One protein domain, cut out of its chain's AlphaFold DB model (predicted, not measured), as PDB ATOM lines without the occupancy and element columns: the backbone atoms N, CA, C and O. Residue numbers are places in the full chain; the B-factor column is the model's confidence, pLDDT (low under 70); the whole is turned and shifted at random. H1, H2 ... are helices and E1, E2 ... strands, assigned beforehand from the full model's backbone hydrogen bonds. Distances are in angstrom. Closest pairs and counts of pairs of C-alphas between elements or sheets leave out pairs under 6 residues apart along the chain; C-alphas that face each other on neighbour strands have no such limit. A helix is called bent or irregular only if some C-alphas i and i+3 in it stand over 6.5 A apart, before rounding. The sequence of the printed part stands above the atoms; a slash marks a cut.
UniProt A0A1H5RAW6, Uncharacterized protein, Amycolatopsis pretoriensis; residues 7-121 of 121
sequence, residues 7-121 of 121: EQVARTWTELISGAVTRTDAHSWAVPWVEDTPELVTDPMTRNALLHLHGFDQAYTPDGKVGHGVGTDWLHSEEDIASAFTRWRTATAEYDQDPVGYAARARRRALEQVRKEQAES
ATOM      1  N   GLU A   7      82.329  -6.603  44.697       98.00
ATOM      2  CA  GLU A   7      81.435  -6.364  45.833       98.00
ATOM      3  C   GLU A   7      81.695  -4.982  46.431       98.00
ATOM      4  O   GLU A   7      80.755  -4.224  46.673       98.00
ATOM      5  N   GLN A   8      82.966  -4.624  46.606       98.00
ATOM      6  CA  GLN A   8      83.376  -3.306  47.076       98.00
ATOM      7  C   GLN A   8      82.899  -2.213  46.120       98.00
ATOM      8  O   GLN A   8      82.294  -1.240  46.561       98.00
ATOM      9  N   VAL A   9      83.065  -2.411  44.809       98.00
ATOM     10  CA  VAL A   9      82.541  -1.478  43.801       98.00
ATOM     11  C   VAL A   9      81.012  -1.369  43.863       98.00
ATOM     12  O   VAL A   9      80.472  -0.262  43.833       98.00
ATOM     13  N   ALA A  10      80.297  -2.493  43.989       98.44
ATOM     14  CA  ALA A  10      78.837  -2.485  44.095       98.44
ATOM     15  C   ALA A  10      78.343  -1.746  45.346       98.44
ATOM     16  O   ALA A  10      77.308  -1.074  45.307       98.44
ATOM     17  N   ARG A  11      79.086  -1.869  46.448       98.56
ATOM     18  CA  ARG A  11      78.808  -1.177  47.703       98.56
ATOM     19  C   ARG A  11      78.967   0.329  47.549       98.56
ATOM     20  O   ARG A  11      77.996   1.031  47.808       98.56
ATOM     21  N   THR A  12      80.102   0.801  47.030       98.38
ATOM     22  CA  THR A  12      80.332   2.235  46.781       98.38
ATOM     23  C   THR A  12      79.241   2.826  45.889       98.38
ATOM     24  O   THR A  12      78.740   3.919  46.141       98.38
ATOM     25  N   TRP A  13      78.805   2.087  44.866       98.19
ATOM     26  CA  TRP A  13      77.722   2.537  43.992       98.19
ATOM     27  C   TRP A  13      76.376   2.627  44.721       98.19
ATOM     28  O   TRP A  13      75.638   3.596  44.560       98.19
ATOM     29  N   THR A  14      76.054   1.631  45.547       98.56
ATOM     30  CA  THR A  14      74.822   1.630  46.351       98.56
ATOM     31  C   THR A  14      74.825   2.785  47.351       98.56
ATOM     32  O   THR A  14      73.820   3.480  47.490       98.56
ATOM     33  N   GLU A  15      75.962   3.029  48.002       98.62
ATOM     34  CA  GLU A  15      76.154   4.150  48.920       98.62
ATOM     35  C   GLU A  15      75.966   5.488  48.194       98.62
ATOM     36  O   GLU A  15      75.220   6.333  48.691       98.62
ATOM     37  N   LEU A  16      76.524   5.644  46.987       98.12
ATOM     38  CA  LEU A  16      76.338   6.833  46.151       98.12
ATOM     39  C   LEU A  16      74.862   7.048  45.783       98.12
ATOM     40  O   LEU A  16      74.345   8.148  45.949       98.12
ATOM     41  N   ILE A  17      74.166   6.001  45.327       98.25
ATOM     42  CA  ILE A  17      72.736   6.074  44.970       98.25
ATOM     43  C   ILE A  17      71.881   6.450  46.184       98.25
ATOM     44  O   ILE A  17      70.921   7.202  46.059       98.25
ATOM     45  N   SER A  18      72.216   5.925  47.361       98.00
ATOM     46  CA  SER A  18      71.487   6.225  48.598       98.00
ATOM     47  C   SER A  18      71.812   7.600  49.198       98.00
ATOM     48  O   SER A  18      71.164   8.004  50.162       98.00
ATOM     49  N   GLY A  19      72.820   8.301  48.668       97.44
ATOM     50  CA  GLY A  19      73.338   9.550  49.227       97.44
ATOM     51  C   GLY A  19      74.193   9.376  50.489       97.44
ATOM     52  O   GLY A  19      74.477  10.359  51.169       97.44
ATOM     53  N   ALA A  20      74.605   8.148  50.821       98.31
ATOM     54  CA  ALA A  20      75.488   7.867  51.955       98.31
ATOM     55  C   ALA A  20      76.931   8.339  51.708       98.31
ATOM     56  O   ALA A  20      77.641   8.661  52.660       98.31
ATOM     57  N   VAL A  21      77.345   8.407  50.440       98.12
ATOM     58  CA  VAL A  21      78.587   9.057  50.003       98.12
ATOM     59  C   VAL A  21      78.279  10.050  48.890       98.12
ATOM     60  O   VAL A  21      77.334   9.866  48.119       98.12
ATOM     61  N   THR A  22      79.071  11.114  48.798       96.06
ATOM     62  CA  THR A  22      78.922  12.107  47.731       96.06
ATOM     63  C   THR A  22      79.575  11.631  46.430       96.06
ATOM     64  O   THR A  22      80.373  10.693  46.407       96.06
ATOM     65  N   ARG A  23      79.281  12.323  45.322       96.25
ATOM     66  CA  ARG A  23      79.965  12.105  44.036       96.25
ATOM     67  C   ARG A  23      81.478  12.302  44.161       96.25
ATOM     68  O   ARG A  23      82.237  11.498  43.638       96.25
ATOM     69  N   THR A  24      81.907  13.323  44.905       95.25
ATOM     70  CA  THR A  24      83.326  13.616  45.153       95.25
ATOM     71  C   THR A  24      84.004  12.529  45.985       95.25
ATOM     72  O   THR A  24      85.153  12.184  45.706       95.25
ATOM     73  N   ASP A  25      83.306  11.951  46.967       96.81
ATOM     74  CA  ASP A  25      83.826  10.819  47.746       96.81
ATOM     75  C   ASP A  25      84.013   9.586  46.854       96.81
ATOM     76  O   ASP A  25      85.076   8.960  46.869       96.81
ATOM     77  N   ALA A  26      83.007   9.264  46.033       97.19
ATOM     78  CA  ALA A  26      83.064   8.149  45.091       97.19
ATOM     79  C   ALA A  26      84.172   8.333  44.038       97.19
ATOM     80  O   ALA A  26      84.907   7.384  43.756       97.19
ATOM     81  N   HIS A  27      84.335   9.551  43.509       96.44
ATOM     82  CA  HIS A  27      85.432   9.909  42.611       96.44
ATOM     83  C   HIS A  27      86.785   9.709  43.296       96.44
ATOM     84  O   HIS A  27      87.618   8.949  42.806       96.44
ATOM     85  N   SER A  28      86.978  10.313  44.471       96.50
ATOM     86  CA  SER A  28      88.236  10.237  45.228       96.50
ATOM     87  C   SER A  28      88.618   8.796  45.572       96.50
ATOM     88  O   SER A  28      89.794   8.438  45.553       96.50
ATOM     89  N   TRP A  29      87.629   7.944  45.849       97.44
ATOM     90  CA  TRP A  29      87.838   6.513  46.054       97.44
ATOM     91  C   TRP A  29      88.267   5.777  44.772       97.44
ATOM     92  O   TRP A  29      89.076   4.849  44.839       97.44
ATOM     93  N   ALA A  30      87.745   6.179  43.611       97.62
ATOM     94  CA  ALA A  30      88.049   5.569  42.317       97.62
ATOM     95  C   ALA A  30      89.394   6.028  41.716       97.62
ATOM     96  O   ALA A  30      90.027   5.235  41.016       97.62
ATOM     97  N   VAL A  31      89.849   7.258  41.998       97.00
ATOM     98  CA  VAL A  31      91.057   7.881  41.405       97.00
ATOM     99  C   VAL A  31      92.290   6.966  41.398       97.00
ATOM    100  O   VAL A  31      92.824   6.739  40.310       97.00
ATOM    101  N   PRO A  32      92.717   6.338  42.515       97.25
ATOM    102  CA  PRO A  32      93.940   5.525  42.515       97.25
ATOM    103  C   PRO A  32      93.900   4.329  41.552       97.25
ATOM    104  O   PRO A  32      94.932   3.825  41.105       97.25
ATOM    105  N   TRP A  33      92.696   3.858  41.231       97.75
ATOM    106  CA  TRP A  33      92.457   2.687  40.391       97.75
ATOM    107  C   TRP A  33      92.203   3.037  38.927       97.75
ATOM    108  O   TRP A  33      92.231   2.154  38.072       97.75
ATOM    109  N   VAL A  34      91.917   4.306  38.639       96.88
ATOM    110  CA  VAL A  34      91.651   4.803  37.287       96.88
ATOM    111  C   VAL A  34      92.851   5.570  36.738       96.88
ATOM    112  O   VAL A  34      93.190   5.390  35.569       96.88
ATOM    113  N   GLU A  35      93.506   6.378  37.571       95.88
ATOM    114  CA  GLU A  35      94.582   7.284  37.162       95.88
ATOM    115  C   GLU A  35      95.969   6.768  37.558       95.88
ATOM    116  O   GLU A  35      96.855   6.708  36.706       95.88
ATOM    117  N   ASP A  36      96.151   6.352  38.815       95.81
ATOM    118  CA  ASP A  36      97.492   6.056  39.340       95.81
ATOM    119  C   ASP A  36      97.980   4.646  38.982       95.81
ATOM    120  O   ASP A  36      99.121   4.471  38.559       95.81
ATOM    121  N   THR A  37      97.132   3.631  39.189       94.25
ATOM    122  CA  THR A  37      97.492   2.207  39.025       94.25
ATOM    123  C   THR A  37      96.442   1.383  38.259       94.25
ATOM    124  O   THR A  37      96.019   0.311  38.715       94.25
ATOM    125  N   PRO A  38      95.972   1.847  37.083       94.75
ATOM    126  CA  PRO A  38      94.904   1.177  36.337       94.75
ATOM    127  C   PRO A  38      95.241  -0.252  35.893       94.75
ATOM    128  O   PRO A  38      94.336  -1.053  35.651       94.75
ATOM    129  N   GLU A  39      96.521  -0.594  35.774       95.06
ATOM    130  CA  GLU A  39      97.011  -1.922  35.407       95.06
ATOM    131  C   GLU A  39      96.787  -2.986  36.489       95.06
ATOM    132  O   GLU A  39      96.769  -4.178  36.172       95.06
ATOM    133  N   LEU A  40      96.591  -2.582  37.749       96.38
ATOM    134  CA  LEU A  40      96.320  -3.514  38.846       96.38
ATOM    135  C   LEU A  40      94.879  -4.044  38.817       96.38
ATOM    136  O   LEU A  40      94.604  -5.112  39.367       96.38
ATOM    137  N   VAL A  41      93.962  -3.339  38.148       97.06
ATOM    138  CA  VAL A  41      92.559  -3.746  38.002       97.06
ATOM    139  C   VAL A  41      92.398  -4.606  36.748       97.06
ATOM    140  O   VAL A  41      92.068  -4.125  35.662       97.06
ATOM    141  N   THR A  42      92.631  -5.908  36.895       96.06
ATOM    142  CA  THR A  42      92.601  -6.857  35.769       96.06
ATOM    143  C   THR A  42      91.198  -7.329  35.395       96.06
ATOM    144  O   THR A  42      90.975  -7.712  34.247       96.06
ATOM    145  N   ASP A  43      90.246  -7.290  36.331       96.25
ATOM    146  CA  ASP A  43      88.856  -7.649  36.063       96.25
ATOM    147  C   ASP A  43      88.161  -6.558  35.223       96.25
ATOM    148  O   ASP A  43      87.970  -5.436  35.711       96.25
ATOM    149  N   PRO A  44      87.716  -6.864  33.987       95.44
ATOM    150  CA  PRO A  44      87.110  -5.867  33.108       95.44
ATOM    151  C   PRO A  44      85.844  -5.232  33.690       95.44
ATOM    152  O   PRO A  44      85.581  -4.055  33.435       95.44
ATOM    153  N   MET A  45      85.068  -5.989  34.473       97.56
ATOM    154  CA  MET A  45      83.817  -5.494  35.054       97.56
ATOM    155  C   MET A  45      84.071  -4.519  36.203       97.56
ATOM    156  O   MET A  45      83.423  -3.473  36.263       97.56
ATOM    157  N   THR A  46      85.043  -4.813  37.065       98.12
ATOM    158  CA  THR A  46      85.526  -3.891  38.104       98.12
ATOM    159  C   THR A  46      86.081  -2.619  37.468       98.12
ATOM    160  O   THR A  46      85.662  -1.520  37.827       98.12
ATOM    161  N   ARG A  47      86.951  -2.751  36.457       97.44
ATOM    162  CA  ARG A  47      87.546  -1.602  35.758       97.44
ATOM    163  C   ARG A  47      86.491  -0.696  35.125       97.44
ATOM    164  O   ARG A  47      86.566   0.521  35.258       97.44
ATOM    165  N   ASN A  48      85.498  -1.276  34.449       96.56
ATOM    166  CA  ASN A  48      84.421  -0.504  33.834       96.56
ATOM    167  C   ASN A  48      83.598   0.272  34.872       96.56
ATOM    168  O   ASN A  48      83.289   1.439  34.644       96.56
ATOM    169  N   ALA A  49      83.277  -0.338  36.011       97.75
ATOM    170  CA  ALA A  49      82.523   0.359  37.043       97.75
ATOM    171  C   ALA A  49      83.329   1.452  37.759       97.75
ATOM    172  O   ALA A  49      82.771   2.503  38.063       97.75
ATOM    173  N   LEU A  50      84.632   1.254  37.966       98.19
ATOM    174  CA  LEU A  50      85.509   2.297  38.505       98.19
ATOM    175  C   LEU A  50      85.567   3.527  37.590       98.19
ATOM    176  O   LEU A  50      85.480   4.645  38.085       98.19
ATOM    177  N   LEU A  51      85.625   3.332  36.267       97.69
ATOM    178  CA  LEU A  51      85.559   4.436  35.299       97.69
ATOM    179  C   LEU A  51      84.243   5.224  35.398       97.69
ATOM    180  O   LEU A  51      84.248   6.442  35.262       97.69
ATOM    181  N   HIS A  52      83.121   4.549  35.657       97.81
ATOM    182  CA  HIS A  52      81.845   5.230  35.886       97.81
ATOM    183  C   HIS A  52      81.851   6.050  37.180       97.81
ATOM    184  O   HIS A  52      81.501   7.226  37.147       97.81
ATOM    185  N   LEU A  53      82.277   5.454  38.299       97.44
ATOM    186  CA  LEU A  53      82.347   6.144  39.593       97.44
ATOM    187  C   LEU A  53      83.287   7.356  39.550       97.44
ATOM    188  O   LEU A  53      82.962   8.395  40.117       97.44
ATOM    189  N   HIS A  54      84.400   7.242  38.825       97.25
ATOM    190  CA  HIS A  54      85.324   8.344  38.561       97.25
ATOM    191  C   HIS A  54      84.681   9.486  37.759       97.25
ATOM    192  O   HIS A  54      84.968  10.644  38.030       97.25
ATOM    193  N   GLY A  55      83.786   9.185  36.813       96.19
ATOM    194  CA  GLY A  55      83.137  10.187  35.959       96.19
ATOM    195  C   GLY A  55      81.880  10.849  36.539       96.19
ATOM    196  O   GLY A  55      81.448  11.881  36.032       96.19
ATOM    197  N   PHE A  56      81.259  10.298  37.587       96.12
ATOM    198  CA  PHE A  56      79.977  10.823  38.088       96.12
ATOM    199  C   PHE A  56      80.057  12.174  38.797       96.12
ATOM    200  O   PHE A  56      79.020  12.823  38.978       96.12
ATOM    201  N   ASP A  57      81.251  12.613  39.180       95.00
ATOM    202  CA  ASP A  57      81.490  13.948  39.726       95.00
ATOM    203  C   ASP A  57      81.819  14.991  38.643       95.00
ATOM    204  O   ASP A  57      82.203  16.112  38.973       95.00
ATOM    205  N   GLN A  58      81.668  14.651  37.360       95.62
ATOM    206  CA  GLN A  58      81.794  15.623  36.283       95.62
ATOM    207  C   GLN A  58      80.594  16.571  36.261       95.62
ATOM    208  O   GLN A  58      79.431  16.151  36.254       95.62
ATOM    209  N   ALA A  59      80.887  17.864  36.210       95.19
ATOM    210  CA  ALA A  59      79.897  18.927  36.119       95.19
ATOM    211  C   ALA A  59      80.366  20.054  35.198       95.19
ATOM    212  O   ALA A  59      81.561  20.202  34.907       95.19
ATOM    213  N   TYR A  60      79.397  20.845  34.739       92.25
ATOM    214  CA  TYR A  60      79.658  22.064  33.993       92.25
ATOM    215  C   TYR A  60      80.120  23.187  34.923       92.25
ATOM    216  O   TYR A  60      79.508  23.494  35.950       92.25
ATOM    217  N   THR A  61      81.202  23.848  34.534       88.75
ATOM    218  CA  THR A  61      81.656  25.097  35.136       88.75
ATOM    219  C   THR A  61      80.821  26.276  34.616       88.75
ATOM    220  O   THR A  61      80.213  26.183  33.547       88.75
ATOM    221  N   PRO A  62      80.822  27.437  35.303       85.75
ATOM    222  CA  PRO A  62      80.102  28.623  34.831       85.75
ATOM    223  C   PRO A  62      80.524  29.119  33.436       85.75
ATOM    224  O   PRO A  62      79.741  29.787  32.766       85.75
ATOM    225  N   ASP A  63      81.745  28.806  32.990       89.00
ATOM    226  CA  ASP A  63      82.247  29.102  31.641       89.00
ATOM    227  C   ASP A  63      81.947  27.993  30.610       89.00
ATOM    228  O   ASP A  63      82.456  28.046  29.490       89.00
ATOM    229  N   GLY A  64      81.116  27.006  30.965       85.88
ATOM    230  CA  GLY A  64      80.627  25.954  30.069       85.88
ATOM    231  C   GLY A  64      81.617  24.818  29.798       85.88
ATOM    232  O   GLY A  64      81.413  24.046  28.862       85.88
ATOM    233  N   LYS A  65      82.694  24.699  30.580       90.94
ATOM    234  CA  LYS A  65      83.640  23.574  30.490       90.94
ATOM    235  C   LYS A  65      83.191  22.435  31.398       90.94
ATOM    236  O   LYS A  65      82.419  22.650  32.319       90.94
ATOM    237  N   VAL A  66      83.699  21.229  31.158       92.69
ATOM    238  CA  VAL A  66      83.459  20.069  32.028       92.69
ATOM    239  C   VAL A  66      84.694  19.819  32.883       92.69
ATOM    240  O   VAL A  66      85.815  19.832  32.369       92.69
ATOM    241  N   GLY A  67      84.493  19.578  34.175       89.50
ATOM    242  CA  GLY A  67      85.553  19.177  35.094       89.50
ATOM    243  C   GLY A  67      85.032  18.310  36.236       89.50
ATOM    244  O   GLY A  67      83.833  18.284  36.503       89.50
ATOM    245  N   HIS A  68      85.950  17.616  36.906       90.06
ATOM    246  CA  HIS A  68      85.672  16.820  38.103       90.06
ATOM    247  C   HIS A  68      85.497  17.718  39.335       90.06
ATOM    248  O   HIS A  68      86.248  18.680  39.510       90.06
ATOM    249  N   GLY A  69      84.507  17.417  40.177       80.62
ATOM    250  CA  GLY A  69      84.293  18.057  41.479       80.62
ATOM    251  C   GLY A  69      83.995  19.561  41.436       80.62
ATOM    252  O   GLY A  69      84.091  20.230  42.465       80.62
ATOM    253  N   VAL A  70      83.660  20.116  40.267       75.12
ATOM    254  CA  VAL A  70      83.440  21.555  40.071       75.12
ATOM    255  C   VAL A  70      81.981  21.862  39.763       75.12
ATOM    256  O   VAL A  70      81.419  21.340  38.816       75.12
ATOM    257  N   GLY A  71      81.378  22.781  40.517       74.94
ATOM    258  CA  GLY A  71      80.016  23.254  40.258       74.94
ATOM    259  C   GLY A  71      78.916  22.365  40.844       74.94
ATOM    260  O   GLY A  71      79.150  21.549  41.731       74.94
ATOM    261  N   THR A  72      77.684  22.602  40.391       80.75
ATOM    262  CA  THR A  72      76.473  21.883  40.838       80.75
ATOM    263  C   THR A  72      75.628  21.364  39.674       80.75
ATOM    264  O   THR A  72      74.618  20.705  39.906       80.75
ATOM    265  N   ASP A  73      76.012  21.689  38.438       91.00
ATOM    266  CA  ASP A  73      75.323  21.268  37.219       91.00
ATOM    267  C   ASP A  73      75.954  19.972  36.701       91.00
ATOM    268  O   ASP A  73      76.850  19.969  35.855       91.00
ATOM    269  N   TRP A  74      75.568  18.867  37.337       94.06
ATOM    270  CA  TRP A  74      76.154  17.556  37.091       94.06
ATOM    271  C   TRP A  74      75.795  17.008  35.711       94.06
ATOM    272  O   TRP A  74      74.631  17.000  35.322       94.06
ATOM    273  N   LEU A  75      76.785  16.431  35.021       95.00
ATOM    274  CA  LEU A  75      76.594  15.826  33.698       95.00
ATOM    275  C   LEU A  75      75.697  14.576  33.743       95.00
ATOM    276  O   LEU A  75      75.042  14.228  32.765       95.00
ATOM    277  N   HIS A  76      75.682  13.897  34.890       95.44
ATOM    278  CA  HIS A  76      74.887  12.698  35.124       95.44
ATOM    279  C   HIS A  76      73.811  12.972  36.165       95.44
ATOM    280  O   HIS A  76      74.129  13.392  37.282       95.44
ATOM    281  N   SER A  77      72.552  12.691  35.841       95.69
ATOM    282  CA  SER A  77      71.468  12.725  36.824       95.69
ATOM    283  C   SER A  77      71.576  11.559  37.821       95.69
ATOM    284  O   SER A  77      72.303  10.589  37.599       95.69
ATOM    285  N   GLU A  78      70.850  11.627  38.938       96.00
ATOM    286  CA  GLU A  78      70.753  10.493  39.875       96.00
ATOM    287  C   GLU A  78      70.135   9.253  39.205       96.00
ATOM    288  O   GLU A  78      70.573   8.125  39.438       96.00
ATOM    289  N   GLU A  79      69.170   9.464  38.304       97.62
ATOM    290  CA  GLU A  79      68.552   8.403  37.506       97.62
ATOM    291  C   GLU A  79      69.558   7.752  36.545       97.62
ATOM    292  O   GLU A  79      69.570   6.524  36.404       97.62
ATOM    293  N   ASP A  80      70.452   8.539  35.937       97.25
ATOM    294  CA  ASP A  80      71.524   8.011  35.088       97.25
ATOM    295  C   ASP A  80      72.483   7.125  35.881       97.25
ATOM    296  O   ASP A  80      72.856   6.049  35.403       97.25
ATOM    297  N   ILE A  81      72.849   7.544  37.098       97.88
ATOM    298  CA  ILE A  81      73.725   6.785  38.001       97.88
ATOM    299  C   ILE A  81      73.067   5.453  38.385       97.88
ATOM    300  O   ILE A  81      73.703   4.397  38.283       97.88
ATOM    301  N   ALA A  82      71.793   5.469  38.781       98.19
ATOM    302  CA  ALA A  82      71.045   4.260  39.136       98.19
ATOM    303  C   ALA A  82      70.849   3.319  37.933       98.19
ATOM    304  O   ALA A  82      71.007   2.095  38.030       98.19
ATOM    305  N   SER A  83      70.564   3.887  36.763       98.25
ATOM    306  CA  SER A  83      70.425   3.135  35.518       98.25
ATOM    307  C   SER A  83      71.754   2.517  35.083       98.25
ATOM    308  O   SER A  83      71.793   1.361  34.654       98.25
ATOM    309  N   ALA A  84      72.863   3.247  35.222       97.88
ATOM    310  CA  ALA A  84      74.202   2.741  34.948       97.88
ATOM    311  C   ALA A  84      74.578   1.591  35.895       97.88
ATOM    312  O   ALA A  84      75.110   0.586  35.421       97.88
ATOM    313  N   PHE A  85      74.201   1.664  37.177       98.50
ATOM    314  CA  PHE A  85      74.401   0.558  38.117       98.50
ATOM    315  C   PHE A  85      73.677  -0.710  37.679       98.50
ATOM    316  O   PHE A  85      74.256  -1.794  37.629       98.50
ATOM    317  N   THR A  86      72.402  -0.563  37.317       98.50
ATOM    318  CA  THR A  86      71.565  -1.676  36.862       98.50
ATOM    319  C   THR A  86      72.160  -2.319  35.610       98.50
ATOM    320  O   THR A  86      72.289  -3.542  35.541       98.50
ATOM    321  N   ARG A  87      72.604  -1.504  34.643       97.75
ATOM    322  CA  ARG A  87      73.296  -1.993  33.440       97.75
ATOM    323  C   ARG A  87      74.585  -2.732  33.784       97.75
ATOM    324  O   ARG A  87      74.812  -3.809  33.240       97.75
ATOM    325  N   TRP A  88      75.399  -2.198  34.692       97.88
ATOM    326  CA  TRP A  88      76.636  -2.842  35.124       97.88
ATOM    327  C   TRP A  88      76.384  -4.191  35.814       97.88
ATOM    328  O   TRP A  88      77.067  -5.172  35.512       97.88
ATOM    329  N   ARG A  89      75.368  -4.289  36.682       98.38
ATOM    330  CA  ARG A  89      74.973  -5.550  37.338       98.38
ATOM    331  C   ARG A  89      74.547  -6.606  36.319       98.38
ATOM    332  O   ARG A  89      75.028  -7.735  36.385       98.38
ATOM    333  N   THR A  90      73.703  -6.234  35.358       97.62
ATOM    334  CA  THR A  90      73.282  -7.129  34.268       97.62
ATOM    335  C   THR A  90      74.471  -7.563  33.415       97.62
ATOM    336  O   THR A  90      74.652  -8.753  33.175       97.62
ATOM    337  N   ALA A  91      75.329  -6.621  33.018       95.56
ATOM    338  CA  ALA A  91      76.530  -6.911  32.243       95.56
ATOM    339  C   ALA A  91      77.497  -7.843  32.988       95.56
ATOM    340  O   ALA A  91      78.082  -8.728  32.373       95.56
ATOM    341  N   THR A  92      77.628  -7.687  34.308       97.62
ATOM    342  CA  THR A  92      78.456  -8.566  35.147       97.62
ATOM    343  C   THR A  92      77.902  -9.986  35.147       97.62
ATOM    344  O   THR A  92      78.654 -10.930  34.935       97.62
ATOM    345  N   ALA A  93      76.583 -10.145  35.299       97.50
ATOM    346  CA  ALA A  93      75.943 -11.457  35.241       97.50
ATOM    347  C   ALA A  93      76.098 -12.127  33.861       97.50
ATOM    348  O   ALA A  93      76.379 -13.321  33.789       97.50
ATOM    349  N   GLU A  94      75.959 -11.371  32.766       97.00
ATOM    350  CA  GLU A  94      76.213 -11.883  31.412       97.00
ATOM    351  C   GLU A  94      77.683 -12.276  31.209       97.00
ATOM    352  O   GLU A  94      77.970 -13.300  30.584       97.00
ATOM    353  N   TYR A  95      78.611 -11.462  31.718       96.94
ATOM    354  CA  TYR A  95      80.044 -11.728  31.649       96.94
ATOM    355  C   TYR A  95      80.408 -13.000  32.413       96.94
ATOM    356  O   TYR A  95      81.144 -13.823  31.885       96.94
ATOM    357  N   ASP A  96      79.858 -13.204  33.609       97.19
ATOM    358  CA  ASP A  96      80.143 -14.384  34.434       97.19
ATOM    359  C   ASP A  96      79.664 -15.690  33.799       97.19
ATOM    360  O   ASP A  96      80.271 -16.742  33.999       97.19
ATOM    361  N   GLN A  97      78.597 -15.626  33.004       97.69
ATOM    362  CA  GLN A  97      78.084 -16.777  32.266       97.69
ATOM    363  C   GLN A  97      78.903 -17.085  31.007       97.69
ATOM    364  O   GLN A  97      79.061 -18.252  30.648       97.69
ATOM    365  N   ASP A  98      79.391 -16.057  30.310       96.81
ATOM    366  CA  ASP A  98      80.063 -16.196  29.017       96.81
ATOM    367  C   ASP A  98      81.044 -15.032  28.761       96.81
ATOM    368  O   ASP A  98      80.728 -14.107  28.001       96.81
ATOM    369  N   PRO A  99      82.261 -15.062  29.345       95.69
ATOM    370  CA  PRO A  99      83.220 -13.965  29.201       95.69
ATOM    371  C   PRO A  99      83.640 -13.724  27.743       95.69
ATOM    372  O   PRO A  99      83.759 -12.583  27.288       95.69
ATOM    373  N   VAL A 100      83.852 -14.809  26.988       95.81
ATOM    374  CA  VAL A 100      84.339 -14.757  25.600       95.81
ATOM    375  C   VAL A 100      83.256 -14.214  24.673       95.81
ATOM    376  O   VAL A 100      83.509 -13.292  23.888       95.81
ATOM    377  N   GLY A 101      82.037 -14.745  24.760       95.69
ATOM    378  CA  GLY A 101      80.937 -14.263  23.942       95.69
ATOM    379  C   GLY A 101      80.471 -12.874  24.366       95.69
ATOM    380  O   GLY A 101      80.115 -12.082  23.489       95.69
ATOM    381  N   TYR A 102      80.558 -12.507  25.649       94.31
ATOM    382  CA  TYR A 102      80.327 -11.131  26.094       94.31
ATOM    383  C   TYR A 102      81.282 -10.159  25.394       94.31
ATOM    384  O   TYR A 102      80.826  -9.192  24.778       94.31
ATOM    385  N   ALA A 103      82.589 -10.443  25.398       91.06
ATOM    386  CA  ALA A 103      83.587  -9.602  24.736       91.06
ATOM    387  C   ALA A 103      83.327  -9.472  23.223       91.06
ATOM    388  O   ALA A 103      83.378  -8.370  22.668       91.06
ATOM    389  N   ALA A 104      82.974 -10.573  22.551       92.94
ATOM    390  CA  ALA A 104      82.628 -10.556  21.130       92.94
ATOM    391  C   ALA A 104      81.383  -9.696  20.840       92.94
ATOM    392  O   ALA A 104      81.382  -8.894  19.899       92.94
ATOM    393  N   ARG A 105      80.334  -9.816  21.667       93.69
ATOM    394  CA  ARG A 105      79.108  -9.005  21.561       93.69
ATOM    395  C   ARG A 105      79.388  -7.527  21.828       93.69
ATOM    396  O   ARG A 105      78.908  -6.683  21.073       93.69
ATOM    397  N   ALA A 106      80.177  -7.208  22.853       89.94
ATOM    398  CA  ALA A 106      80.569  -5.840  23.186       89.94
ATOM    399  C   ALA A 106      81.339  -5.174  22.035       89.94
ATOM    400  O   ALA A 106      80.974  -4.078  21.610       89.94
ATOM    401  N   ARG A 107      82.324  -5.871  21.453       90.81
ATOM    402  CA  ARG A 107      83.077  -5.374  20.290       90.81
ATOM    403  C   ARG A 107      82.173  -5.100  19.091       90.81
ATOM    404  O   ARG A 107      82.328  -4.076  18.432       90.81
ATOM    405  N   ARG A 108      81.226  -5.997  18.802       93.44
ATOM    406  CA  ARG A 108      80.273  -5.807  17.701       93.44
ATOM    407  C   ARG A 108      79.402  -4.566  17.917       93.44
ATOM    408  O   ARG A 108      79.320  -3.746  17.011       93.44
ATOM    409  N   ARG A 109      78.836  -4.399  19.119       90.56
ATOM    410  CA  ARG A 109      78.025  -3.221  19.477       90.56
ATOM    411  C   ARG A 109      78.810  -1.915  19.323       90.56
ATOM    412  O   ARG A 109      78.299  -0.971  18.735       90.56
ATOM    413  N   ALA A 110      80.063  -1.883  19.779       88.62
ATOM    414  CA  ALA A 110      80.923  -0.706  19.635       88.62
ATOM    415  C   ALA A 110      81.174  -0.339  18.159       88.62
ATOM    416  O   ALA A 110      81.077   0.824  17.782       88.62
ATOM    417  N   LEU A 111      81.439  -1.330  17.299       91.38
ATOM    418  CA  LEU A 111      81.640  -1.099  15.862       91.38
ATOM    419  C   LEU A 111      80.365  -0.629  15.151       91.38
ATOM    420  O   LEU A 111      80.441   0.175  14.227       91.38
ATOM    421  N   GLU A 112      79.202  -1.141  15.550       93.25
ATOM    422  CA  GLU A 112      77.910  -0.696  15.018       93.25
ATOM    423  C   GLU A 112      77.616   0.757  15.395       93.25
ATOM    424  O   GLU A 112      77.125   1.504  14.553       93.25
ATOM    425  N   GLN A 113      77.960   1.171  16.617       88.38
ATOM    426  CA  GLN A 113      77.766   2.544  17.076       88.38
ATOM    427  C   GLN A 113      78.624   3.544  16.289       88.38
ATOM    428  O   GLN A 113      78.082   4.492  15.730       88.38
ATOM    429  N   VAL A 114      79.926   3.275  16.136       89.25
ATOM    430  CA  VAL A 114      80.832   4.135  15.346       89.25
ATOM    431  C   VAL A 114      80.336   4.302  13.907       89.25
ATOM    432  O   VAL A 114      80.402   5.389  13.342       89.25
ATOM    433  N   ARG A 115      79.800   3.234  13.303       91.69
ATOM    434  CA  ARG A 115      79.241   3.296  11.944       91.69
ATOM    435  C   ARG A 115      78.000   4.178  11.850       91.69
ATOM    436  O   ARG A 115      77.821   4.822  10.824       91.69
ATOM    437  N   LYS A 116      77.144   4.183  12.876       88.00
ATOM    438  CA  LYS A 116      75.967   5.062  12.921       88.00
ATOM    439  C   LYS A 116      76.387   6.521  13.034       88.00
ATOM    440  O   LYS A 116      75.967   7.323  12.214       88.00
ATOM    441  N   GLU A 117      77.295   6.829  13.954       86.00
ATOM    442  CA  GLU A 117      77.803   8.194  14.159       86.00
ATOM    443  C   GLU A 117      78.472   8.756  12.896       86.00
ATOM    444  O   GLU A 117      78.254   9.909  12.538       86.00
ATOM    445  N   GLN A 118      79.226   7.926  12.169       82.94
ATOM    446  CA  GLN A 118      79.830   8.304  10.886       82.94
ATOM    447  C   GLN A 118      78.821   8.483   9.747       82.94
ATOM    448  O   GLN A 118      79.125   9.179   8.786       82.94
ATOM    449  N   ALA A 119      77.658   7.830   9.810       81.44
ATOM    450  CA  ALA A 119      76.598   7.994   8.817       81.44
ATOM    451  C   ALA A 119      75.707   9.219   9.100       81.44
ATOM    452  O   ALA A 119      74.996   9.672   8.206       81.44
ATOM    453  N   GLU A 120      75.734   9.722  10.336       79.00
ATOM    454  CA  GLU A 120      74.958  10.873  10.814       79.00
ATOM    455  C   GLU A 120      75.787  12.176  10.876       79.00
ATOM    456  O   GLU A 120      75.228  13.230  11.184       79.00
ATOM    457  N   SER A 121      77.090  12.111  10.562       60.69
ATOM    458  CA  SER A 121      78.031  13.247  10.463       60.69
ATOM    459  C   SER A 121      78.252  13.688   9.017       60.69
ATOM    460  O   SER A 121      78.398  14.910   8.796       60.69
TER     461      SER A 121
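AT A GLANCE: This is residues 7 to 121 of the 121 residues of an uncharacterized protein of Amycolatopsis pretoriensis (UniProt A0A1H5RAW6). Three helices, H1, H3 and H4, lie side by side as a small bundle, with H2 packed steeply on H3; a small hairpin of strands, E1 and E2, sits beyond one end of the bundle, and at the other end the chain turns from H4 into H5, a long arm that makes a V with H4. Of this arm, residues 107 to 120 stick out free, with Ser 121 after them. The printed part has 115 residues with five named helices and two named strands, in the order H1 H2 H3 E1 E2 H4 H5; the sheet, E1 - E2, is antiparallel, and the class is mostly helix. The whole is only just compact, close to loose, with a radius of gyration of the C-alphas of 15.7 A and spans of 41 by 40 by 28 A.

IN THESE COORDINATES: Find C-alpha 58 at (81.794, 15.623, 36.283), where strand E1, residues 58 to 60, begins; E2 is residues 66 to 68. Before them look for H1, residues 7 to 18, 16.3 A long, H2, residues 23 to 36, 19.1 A, and H3, residues 44 to 55, 16.8 A. H2 is irregular: its C-alphas 29 and 32 are 7.1 A apart. After the strands, H4, residues 78 to 97, runs 29.2 A from C-alpha 78 at (70.753, 10.493, 39.875). H5, residues 99 to 120, runs 32.0 A to C-alpha 120 at (74.958, 10.873, 10.814).

HOW THE PARTS SIT: Look first at the hairpin of E1 and E2, antiparallel at 140 degrees, where N 59 and O 67 are 3.0 A apart, within hydrogen-bond range. Residues 59 to 60 of E1 also pair with residues 73 to 74, antiparallel. The closest C-alphas of H3 and E2, Gly 55 and His 68, are 7.4 A apart. H3 touches H4 with residues 45 to 49 alone, opposite ways at a shallow tilt of 9 degrees; the closest C-alphas are Met 45 and Thr 92, 6.2 A. H1 touches H4, closest at the C-alphas of Ile 17 and Ala 82, 6.3 A, and H3, at Val 9 and Thr 46, 6.9 A. H2 touches H3 at a steep tilt of 53 degrees, closest at the C-alphas of His 27 and His 54, 4.3 A. H1 and H2 form a helical hairpin. H5 is close to H4 but not clearly touching, with the C-alphas of Tyr 95 and Tyr 102 5.6 A apart, and is apart from H3. Every O i to N i+4 pair is within hydrogen-bond range in H1, H3, H4 and H5; in H2, 7 of 10 are.

THE WHOLE: The two C-alphas farthest apart, Asp 63 and Gln 97, are 46.1 A apart. The printed part has no cut and no long link. Its mean pLDDT is 94.1; look for low confidence at residue 121, the one residue under 70.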